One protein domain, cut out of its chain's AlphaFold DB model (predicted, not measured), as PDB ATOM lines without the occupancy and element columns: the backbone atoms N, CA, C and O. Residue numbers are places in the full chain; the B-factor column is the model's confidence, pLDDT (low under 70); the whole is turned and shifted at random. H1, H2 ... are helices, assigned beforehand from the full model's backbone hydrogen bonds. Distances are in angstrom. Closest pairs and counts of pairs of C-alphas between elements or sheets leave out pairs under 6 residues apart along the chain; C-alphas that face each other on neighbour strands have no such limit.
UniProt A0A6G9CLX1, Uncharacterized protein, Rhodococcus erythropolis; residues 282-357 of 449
ATOM      1  N   THR A 282     100.477  68.739  31.349       93.19
ATOM      2  CA  THR A 282      99.718  69.229  30.194       93.19
ATOM      3  C   THR A 282      98.237  69.395  30.540       93.19
ATOM      4  O   THR A 282      97.702  68.718  31.414       93.19
ATOM      5  N   VAL A 283      97.516  70.247  29.802       86.81
ATOM      6  CA  VAL A 283      96.071  70.471  30.022       86.81
ATOM      7  C   VAL A 283      95.262  69.164  29.979       86.81
ATOM      8  O   VAL A 283      94.320  69.001  30.754       86.81
ATOM      9  N   ALA A 284      95.643  68.222  29.109       86.88
ATOM     10  CA  ALA A 284      94.992  66.918  28.993       86.88
ATOM     11  C   ALA A 284      95.243  66.019  30.219       86.88
ATOM     12  O   ALA A 284      94.323  65.355  30.701       86.88
ATOM     13  N   GLU A 285      96.464  66.027  30.754       90.06
ATOM     14  CA  GLU A 285      96.814  65.298  31.979       90.06
ATOM     15  C   GLU A 285      96.097  65.890  33.196       90.06
ATOM     16  O   GLU A 285      95.502  65.143  33.969       90.06
ATOM     17  N   VAL A 286      96.038  67.224  33.313       86.38
ATOM     18  CA  VAL A 286      95.288  67.907  34.383       86.38
ATOM     19  C   VAL A 286      93.803  67.542  34.336       86.38
ATOM     20  O   VAL A 286      93.203  67.255  35.371       86.38
ATOM     21  N   ALA A 287      93.193  67.537  33.145       81.75
ATOM     22  CA  ALA A 287      91.790  67.154  32.985       81.75
ATOM     23  C   ALA A 287      91.545  65.688  33.387       81.75
ATOM     24  O   ALA A 287      90.527  65.378  34.013       81.75
ATOM     25  N   THR A 288      92.497  64.803  33.080       86.06
ATOM     26  CA  THR A 288      92.438  63.380  33.437       86.06
ATOM     27  C   THR A 288      92.558  63.178  34.947       86.06
ATOM     28  O   THR A 288      91.727  62.484  35.531       86.06
ATOM     29  N   GLU A 289      93.532  63.817  35.601       85.25
ATOM     30  CA  GLU A 289      93.701  63.741  37.059       85.25
ATOM     31  C   GLU A 289      92.501  64.319  37.807       85.25
ATOM     32  O   GLU A 289      92.008  63.704  38.752       85.25
ATOM     33  N   LEU A 290      91.993  65.473  37.366       82.31
ATOM     34  CA  LEU A 290      90.809  66.085  37.959       82.31
ATOM     35  C   LEU A 290      89.590  65.168  37.833       82.31
ATOM     36  O   LEU A 290      88.882  64.960  38.817       82.31
ATOM     37  N   SER A 291      89.365  64.596  36.647       78.94
ATOM     38  CA  SER A 291      88.280  63.639  36.424       78.94
ATOM     39  C   SER A 291      88.423  62.432  37.348       78.94
ATOM     40  O   SER A 291      87.483  62.103  38.062       78.94
ATOM     41  N   ALA A 292      89.605  61.813  37.407       83.19
ATOM     42  CA  ALA A 292      89.860  60.661  38.267       83.19
ATOM     43  C   ALA A 292      89.628  60.977  39.756       83.19
ATOM     44  O   ALA A 292      88.964  60.209  40.452       83.19
ATOM     45  N   ALA A 293      90.109  62.125  40.238       77.25
ATOM     46  CA  ALA A 293      89.936  62.548  41.625       77.25
ATOM     47  C   ALA A 293      88.467  62.844  41.973       77.25
ATOM     48  O   ALA A 293      87.987  62.475  43.047       77.25
ATOM     49  N   LEU A 294      87.723  63.483  41.065       74.38
ATOM     50  CA  LEU A 294      86.292  63.724  41.242       74.38
ATOM     51  C   LEU A 294      85.488  62.416  41.217       74.38
ATOM     52  O   LEU A 294      84.594  62.241  42.044       74.38
ATOM     53  N   LEU A 295      85.824  61.484  40.321       75.88
ATOM     54  CA  LEU A 295      85.202  60.158  40.240       75.88
ATOM     55  C   LEU A 295      85.444  59.337  41.512       75.88
ATOM     56  O   LEU A 295      84.502  58.770  42.067       75.88
ATOM     57  N   ASP A 296      86.674  59.325  42.031       77.38
ATOM     58  CA  ASP A 296      87.009  58.687  43.310       77.38
ATOM     59  C   ASP A 296      86.217  59.305  44.475       77.38
ATOM     60  O   ASP A 296      85.666  58.603  45.332       77.38
ATOM     61  N   ARG A 297      86.062  60.635  44.473       70.19
ATOM     62  CA  ARG A 297      85.264  61.350  45.473       70.19
ATOM     63  C   ARG A 297      83.783  60.983  45.400       70.19
ATOM     64  O   ARG A 297      83.176  60.752  46.447       70.19
ATOM     65  N   VAL A 298      83.206  60.915  44.200       69.31
ATOM     66  CA  VAL A 298      81.822  60.464  43.978       69.31
ATOM     67  C   VAL A 298      81.655  59.021  44.445       69.31
ATOM     68  O   VAL A 298      80.775  58.752  45.262       69.31
ATOM     69  N   THR A 299      82.552  58.125  44.040       71.38
ATOM     70  CA  THR A 299      82.551  56.709  44.440       71.38
ATOM     71  C   THR A 299      82.616  56.560  45.962       71.38
ATOM     72  O   THR A 299      81.822  55.839  46.565       71.38
ATOM     73  N   THR A 300      83.502  57.310  46.622       70.25
ATOM     74  CA  THR A 300      83.619  57.336  48.087       70.25
ATOM     75  C   THR A 300      82.355  57.875  48.756       70.25
ATOM     76  O   THR A 300      81.929  57.348  49.783       70.25
ATOM     77  N   LEU A 301      81.723  58.909  48.191       63.88
ATOM     78  CA  LEU A 301      80.483  59.479  48.726       63.88
ATOM     79  C   LEU A 301      79.270  58.563  48.540       63.88
ATOM     80  O   LEU A 301      78.339  58.659  49.348       63.88
ATOM     81  N   LEU A 302      79.273  57.728  47.501       60.69
ATOM     82  CA  LEU A 302      78.253  56.719  47.210       60.69
ATOM     83  C   LEU A 302      78.517  55.386  47.924       60.69
ATOM     84  O   LEU A 302      77.616  54.558  48.024       60.69
ATOM     85  N   LYS A 303      79.715  55.174  48.484       64.44
ATOM     86  CA  LYS A 303      80.052  53.967  49.245       64.44
ATOM     87  C   LYS A 303      79.059  53.754  50.395       64.44
ATOM     88  O   LYS A 303      78.907  54.603  51.271       64.44
ATOM     89  N   GLY A 304      78.392  52.598  50.398       59.34
ATOM     90  CA  GLY A 304      77.344  52.257  51.371       59.34
ATOM     91  C   GLY A 304      75.933  52.722  50.984       59.34
ATOM     92  O   GLY A 304      74.984  52.471  51.725       59.34
ATOM     93  N   VAL A 305      75.773  53.361  49.823       61.69
ATOM     94  CA  VAL A 305      74.480  53.673  49.214       61.69
ATOM     95  C   VAL A 305      74.266  52.708  48.049       61.69
ATOM     96  O   VAL A 305      74.961  52.802  47.046       61.69
ATOM     97  N   ASP A 306      73.304  51.791  48.184       63.16
ATOM     98  CA  ASP A 306      72.814  50.922  47.093       63.16
ATOM     99  C   ASP A 306      72.269  51.757  45.906       63.16
ATOM    100  O   ASP A 306      71.110  52.191  45.890       63.16
ATOM    101  N   THR A 307      73.166  52.143  45.003       61.47
ATOM    102  CA  THR A 307      72.938  53.120  43.932       61.47
ATOM    103  C   THR A 307      72.834  52.358  42.615       61.47
ATOM    104  O   THR A 307      73.734  51.564  42.358       61.47
ATOM    105  N   PRO A 308      71.797  52.576  41.782       64.69
ATOM    106  CA  PRO A 308      71.700  51.909  40.487       64.69
ATOM    107  C   PRO A 308      72.927  52.215  39.623       64.69
ATOM    108  O   PRO A 308      73.323  53.380  39.534       64.69
ATOM    109  N   ASP A 309      73.489  51.197  38.966       68.56
ATOM    110  CA  ASP A 309      74.704  51.329  38.146       68.56
ATOM    111  C   ASP A 309      74.558  52.435  37.087       68.56
ATOM    112  O   ASP A 309      75.442  53.274  36.935       68.56
ATOM    113  N   GLY A 310      73.379  52.552  36.463       63.56
ATOM    114  CA  GLY A 310      73.097  53.608  35.485       63.56
ATOM    115  C   GLY A 310      73.148  55.035  36.054       63.56
ATOM    116  O   GLY A 310      73.505  55.974  35.344       63.56
ATOM    117  N   LEU A 311      72.864  55.226  37.350       64.06
ATOM    118  CA  LEU A 311      73.034  56.530  38.007       64.06
ATOM    119  C   LEU A 311      74.506  56.820  38.304       64.06
ATOM    120  O   LEU A 311      74.933  57.970  38.214       64.06
ATOM    121  N   VAL A 312      75.278  55.794  38.665       69.19
ATOM    122  CA  VAL A 312      76.728  55.915  38.862       69.19
ATOM    123  C   VAL A 312      77.393  56.312  37.542       69.19
ATOM    124  O   VAL A 312      78.147  57.284  37.517       69.19
ATOM    125  N   ASP A 313      77.029  55.653  36.443       70.62
ATOM    126  CA  ASP A 313      77.530  55.960  35.101       70.62
ATOM    127  C   ASP A 313      77.142  57.372  34.642       70.62
ATOM    128  O   ASP A 313      77.986  58.107  34.123       70.62
ATOM    129  N   ALA A 314      75.901  57.799  34.896       65.62
ATOM    130  CA  ALA A 314      75.448  59.161  34.608       65.62
ATOM    131  C   ALA A 314      76.254  60.212  35.387       65.62
ATOM    132  O   ALA A 314      76.714  61.206  34.822       65.62
ATOM    133  N   LEU A 315      76.479  59.979  36.683       66.62
ATOM    134  CA  LEU A 315      77.290  60.864  37.519       66.62
ATOM    135  C   LEU A 315      78.745  60.897  37.059       66.62
ATOM    136  O   LEU A 315      79.357  61.963  37.057       66.62
ATOM    137  N   HIS A 316      79.293  59.756  36.645       72.00
ATOM    138  CA  HIS A 316      80.639  59.681  36.099       72.00
ATOM    139  C   HIS A 316      80.766  60.483  34.801       72.00
ATOM    140  O   HIS A 316      81.664  61.319  34.683       72.00
ATOM    141  N   ALA A 317      79.835  60.299  33.861       68.88
ATOM    142  CA  ALA A 317      79.793  61.056  32.613       68.88
ATOM    143  C   ALA A 317      79.666  62.564  32.869       68.88
ATOM    144  O   ALA A 317      80.387  63.363  32.266       68.88
ATOM    145  N   ARG A 318      78.813  62.955  33.822       67.06
ATOM    146  CA  ARG A 318      78.610  64.358  34.190       67.06
ATOM    147  C   ARG A 318      79.843  64.981  34.834       67.06
ATOM    148  O   ARG A 318      80.194  66.110  34.510       67.06
ATOM    149  N   VAL A 319      80.527  64.258  35.719       67.31
ATOM    150  CA  VAL A 319      81.794  64.705  36.321       67.31
ATOM    151  C   VAL A 319      82.854  64.952  35.250       67.31
ATOM    152  O   VAL A 319      83.521  65.989  35.279       67.31
ATOM    153  N   VAL A 320      82.983  64.033  34.291       71.62
ATOM    154  CA  VAL A 320      83.920  64.179  33.172       71.62
ATOM    155  C   VAL A 320      83.555  65.403  32.331       71.62
ATOM    156  O   VAL A 320      84.425  66.232  32.075       71.62
ATOM    157  N   GLN A 321      82.280  65.581  31.972       69.25
ATOM    158  CA  GLN A 321      81.817  66.749  31.216       69.25
ATOM    159  C   GLN A 321      82.104  68.065  31.956       69.25
ATOM    160  O   GLN A 321      82.740  68.954  31.393       69.25
ATOM    161  N   LEU A 322      81.713  68.176  33.230       66.44
ATOM    162  CA  LEU A 322      81.939  69.378  34.038       66.44
ATOM    163  C   LEU A 322      83.430  69.713  34.138       66.44
ATOM    164  O   LEU A 322      83.806  70.879  34.067       66.44
ATOM    165  N   SER A 323      84.301  68.705  34.245       68.75
ATOM    166  CA  SER A 323      85.752  68.923  34.259       68.75
ATOM    167  C   SER A 323      86.277  69.549  32.954       68.75
ATOM    168  O   SER A 323      87.251  70.308  32.971       68.75
ATOM    169  N   LEU A 324      85.630  69.264  31.818       71.62
ATOM    170  CA  LEU A 324      86.000  69.803  30.510       71.62
ATOM    171  C   LEU A 324      85.513  71.245  30.322       71.62
ATOM    172  O   LEU A 324      86.206  72.021  29.662       71.62
ATOM    173  N   GLU A 325      84.378  71.597  30.930       73.31
ATOM    174  CA  GLU A 325      83.777  72.939  30.902       73.31
ATOM    175  C   GLU A 325      84.539  73.966  31.753       73.31
ATOM    176  O   GLU A 325      84.468  75.165  31.481       73.31
ATOM    177  N   LEU A 326      85.293  73.509  32.756       73.12
ATOM    178  CA  LEU A 326      86.135  74.375  33.580       73.12
ATOM    179  C   LEU A 326      87.258  75.023  32.762       73.12
ATOM    180  O   LEU A 326      87.881  74.395  31.895       73.12
ATOM    181  N   SER A 327      87.584  76.269  33.109       82.31
ATOM    182  CA  SER A 327      88.785  76.919  32.589       82.31
ATOM    183  C   SER A 327      90.049  76.157  33.007       82.31
ATOM    184  O   SER A 327      90.072  75.395  33.976       82.31
ATOM    185  N   GLU A 328      91.144  76.360  32.273       84.56
ATOM    186  CA  GLU A 328      92.422  75.715  32.588       84.56
ATOM    187  C   GLU A 328      92.900  76.030  34.016       84.56
ATOM    188  O   GLU A 328      93.344  75.133  34.734       84.56
ATOM    189  N   GLU A 329      92.758  77.280  34.454       83.94
ATOM    190  CA  GLU A 329      93.159  77.712  35.793       83.94
ATOM    191  C   GLU A 329      92.308  77.056  36.889       83.94
ATOM    192  O   GLU A 329      92.846  76.593  37.902       83.94
ATOM    193  N   GLU A 330      90.997  76.942  36.670       80.75
ATOM    194  CA  GLU A 330      90.083  76.226  37.561       80.75
ATOM    195  C   GLU A 330      90.426  74.737  37.627       80.75
ATOM    196  O   GLU A 330      90.530  74.185  38.724       80.75
ATOM    197  N   ARG A 331      90.699  74.096  36.482       83.19
ATOM    198  CA  ARG A 331      91.097  72.683  36.444       83.19
ATOM    199  C   ARG A 331      92.351  72.416  37.267       83.19
ATOM    200  O   ARG A 331      92.358  71.522  38.113       83.19
ATOM    201  N   ARG A 332      93.400  73.216  37.054       85.75
ATOM    202  CA  ARG A 332      94.674  73.078  37.776       85.75
ATOM    203  C   ARG A 332      94.502  73.320  39.274       85.75
ATOM    204  O   ARG A 332      95.079  72.617  40.098       85.75
ATOM    205  N   THR A 333      93.672  74.292  39.645       83.44
ATOM    206  CA  THR A 333      93.386  74.593  41.057       83.44
ATOM    207  C   THR A 333      92.655  73.416  41.705       83.44
ATOM    208  O   THR A 333      92.909  73.094  42.863       83.44
ATOM    209  N   GLY A 334      91.797  72.737  40.944       78.38
ATOM    210  CA  GLY A 334      90.949  71.645  41.422       78.38
ATOM    211  C   GLY A 334      91.717  70.370  41.621       78.38
ATOM    212  O   GLY A 334      91.622  69.771  42.689       78.38
ATOM    213  N   ALA A 335      92.528  70.012  40.629       83.69
ATOM    214  CA  ALA A 335      93.417  68.866  40.713       83.69
ATOM    215  C   ALA A 335      94.373  69.015  41.908       83.69
ATOM    216  O   ALA A 335      94.433  68.125  42.754       83.69
ATOM    217  N   ALA A 336      95.017  70.180  42.056       86.50
ATOM    218  CA  ALA A 336      95.932  70.439  43.167       86.50
ATOM    219  C   ALA A 336      95.231  70.386  44.533       86.50
ATOM    220  O   ALA A 336      95.753  69.828  45.498       86.50
ATOM    221  N   ALA A 337      94.026  70.952  44.630       81.88
ATOM    222  CA  ALA A 337      93.295  70.977  45.886       81.88
ATOM    223  C   ALA A 337      92.770  69.593  46.296       81.88
ATOM    224  O   ALA A 337      92.855  69.253  47.474       81.88
ATOM    225  N   LEU A 338      92.262  68.792  45.354       80.12
ATOM    226  CA  LEU A 338      91.798  67.427  45.621       80.12
ATOM    227  C   LEU A 338      92.955  66.487  45.975       80.12
ATOM    228  O   LEU A 338      92.827  65.718  46.927       80.12
ATOM    229  N   ALA A 339      94.085  66.586  45.272       83.62
ATOM    230  CA  ALA A 339      95.288  65.824  45.600       83.62
ATOM    231  C   ALA A 339      95.798  66.174  47.009       83.62
ATOM    232  O   ALA A 339      96.065  65.283  47.820       83.62
ATOM    233  N   ALA A 340      95.809  67.466  47.359       83.56
ATOM    234  CA  ALA A 340      96.151  67.912  48.705       83.56
ATOM    235  C   ALA A 340      95.172  67.380  49.769       83.56
ATOM    236  O   ALA A 340      95.599  66.975  50.848       83.56
ATOM    237  N   GLU A 341      93.862  67.342  49.487       81.62
ATOM    238  CA  GLU A 341      92.871  66.739  50.393       81.62
ATOM    239  C   GLU A 341      93.091  65.236  50.593       81.62
ATOM    240  O   GLU A 341      92.998  64.756  51.726       81.62
ATOM    241  N   GLN A 342      93.386  64.499  49.518       81.75
ATOM    242  CA  GLN A 342      93.681  63.066  49.579       81.75
ATOM    243  C   GLN A 342      94.929  62.796  50.425       81.75
ATOM    244  O   GLN A 342      94.891  61.936  51.304       81.75
ATOM    245  N   GLN A 343      96.000  63.571  50.229       84.75
ATOM    246  CA  GLN A 343      97.238  63.424  50.996       84.75
ATOM    247  C   GLN A 343      97.059  63.785  52.477       84.75
ATOM    248  O   GLN A 343      97.581  63.097  53.351       84.75
ATOM    249  N   LEU A 344      96.305  64.847  52.776       82.06
ATOM    250  CA  LEU A 344      96.050  65.283  54.152       82.06
ATOM    251  C   LEU A 344      94.986  64.428  54.864       82.06
ATOM    252  O   LEU A 344      94.850  64.529  56.085       82.06
ATOM    253  N   GLY A 345      94.188  63.645  54.126       76.88
ATOM    254  CA  GLY A 345      93.058  62.872  54.654       76.88
ATOM    255  C   GLY A 345      91.917  63.731  55.223       76.88
ATOM    256  O   GLY A 345      91.092  63.242  55.997       76.88
ATOM    257  N   ARG A 346      91.872  65.027  54.892       69.56
ATOM    258  CA  ARG A 346      90.928  66.022  55.436       69.56
ATOM    259  C   ARG A 346      90.680  67.143  54.435       69.56
ATOM    260  O   ARG A 346      91.487  67.370  53.541       69.56
ATOM    261  N   SER A 347      89.573  67.869  54.610       61.69
ATOM    262  CA  SER A 347      89.218  68.936  53.672       61.69
ATOM    263  C   SER A 347      90.167  70.131  53.769       61.69
ATOM    264  O   SER A 347      90.415  70.668  54.851       61.69
ATOM    265  N   CYS A 348      90.652  70.577  52.618       57.12
ATOM    266  CA  CYS A 348      91.466  71.762  52.460       57.12
ATOM    267  C   CYS A 348      90.525  72.916  52.109       57.12
ATOM    268  O   CYS A 348      89.797  72.859  51.119       57.12
ATOM    269  N   ARG A 349      90.525  74.000  52.900       52.94
ATOM    270  CA  ARG A 349      89.603  75.143  52.701       52.94
ATOM    271  C   ARG A 349      89.638  75.719  51.276       52.94
ATOM    272  O   ARG A 349      88.645  76.306  50.857       52.94
ATOM    273  N   ARG A 350      90.744  75.535  50.540       51.25
ATOM    274  CA  ARG A 350      90.913  75.963  49.141       51.25
ATOM    275  C   ARG A 350      90.233  75.044  48.111       51.25
ATOM    276  O   ARG A 350      89.800  75.548  47.084       51.25
ATOM    277  N   ALA A 351      90.028  73.756  48.401       42.28
ATOM    278  CA  ALA A 351      89.295  72.823  47.526       42.28
ATOM    279  C   ALA A 351      87.795  73.137  47.433       42.28
ATOM    280  O   ALA A 351      87.111  72.769  46.477       42.28
ATOM    281  N   ARG A 352      87.277  73.868  48.425       43.41
ATOM    282  CA  ARG A 352      85.855  74.187  48.556       43.41
ATOM    283  C   ARG A 352      85.310  75.010  47.386       43.41
ATOM    284  O   ARG A 352      84.113  74.962  47.148       43.41
ATOM    285  N   VAL A 353      86.170  75.738  46.668       40.56
ATOM    286  CA  VAL A 353      85.772  76.619  45.558       40.56
ATOM    287  C   VAL A 353      85.434  75.829  44.290       40.56
ATOM    288  O   VAL A 353      84.550  76.254  43.560       40.56
ATOM    289  N   LEU A 354      86.021  74.647  44.074       42.31
ATOM    290  CA  LEU A 354      85.803  73.843  42.854       42.31
ATOM    291  C   LEU A 354      84.784  72.723  43.037       42.31
ATOM    292  O   LEU A 354      84.216  72.218  42.077       42.31
ATOM    293  N   LEU A 355      84.478  72.409  44.293       42.91
ATOM    294  CA  LEU A 355      83.368  71.553  44.691       42.91
ATOM    295  C   LEU A 355      82.136  72.373  45.102       42.91
ATOM    296  O   LEU A 355      81.278  71.850  45.808       42.91
ATOM    297  N   THR A 356      82.023  73.643  44.677       40.66
ATOM    298  CA  THR A 356      80.810  74.476  44.848       40.66
ATOM    299  C   THR A 356      79.623  74.027  43.992       40.66
ATOM    300  O   THR A 356      78.543  74.606  44.103       40.66
ATOM    301  N   ASN A 357      79.735  72.870  43.336       40.25
ATOM    302  CA  ASN A 357      78.588  72.032  43.014       40.25
ATOM    303  C   ASN A 357      78.449  70.818  43.971       40.25
ATOM    304  O   ASN A 357      78.374  69.681  43.506       40.25
TER     305      ASN A 357
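This is residues 282 to 357 of the 449 residues of an uncharacterized protein of Rhodococcus erythropolis (UniProt A0A6G9CLX1). H1 is the middle of three helices: H2 folds back along it as a helical hairpin, and H3 crosses it on the other side. Residues 303 to 311, of which 309 to 311 belong to H2, stick out, and the tail 345 to 357 has no named element. The 76 printed residues, with helices H1, H2, H3 and no named strand, are all helix in class and compact, radius of gyration of the C-alphas 12.4 A, spanning 34 by 26 by 20 A.

H1, residues 283 to 302, begins at C-alpha (96.071, 70.471, 30.022) and is 28.3 A long. H2, residues 309 to 325, measures 24.5 A. H3, residues 328 to 344, measures 24.2 A and ends at C-alpha (96.050, 65.283, 54.152).

H1 and H2 touch, closest C-alphas Ser 291 and Val 320, 5.5 A, at a shallow tilt of 34 degrees, only just short of steep, opposite ways. H1 and H3 touch, closest C-alphas Leu 290 and Ala 335, 4.7 A, at a steep tilt of 47 degrees, the same way. H2 and H3 are close but not clearly touching, closest C-alphas Ser 323 and Arg 331, 6.9 A. In H1, H2 and H3 every O i to N i+4 pair is within hydrogen-bond range.

The printed part has no cut; the farthest C-alphas, Thr 282 and Asp 306, are 36.7 A apart. No link is long. Mean pLDDT of the printed part is 71.3, and 33 residues are under 70, among them 301 to 312 and 346 to 357.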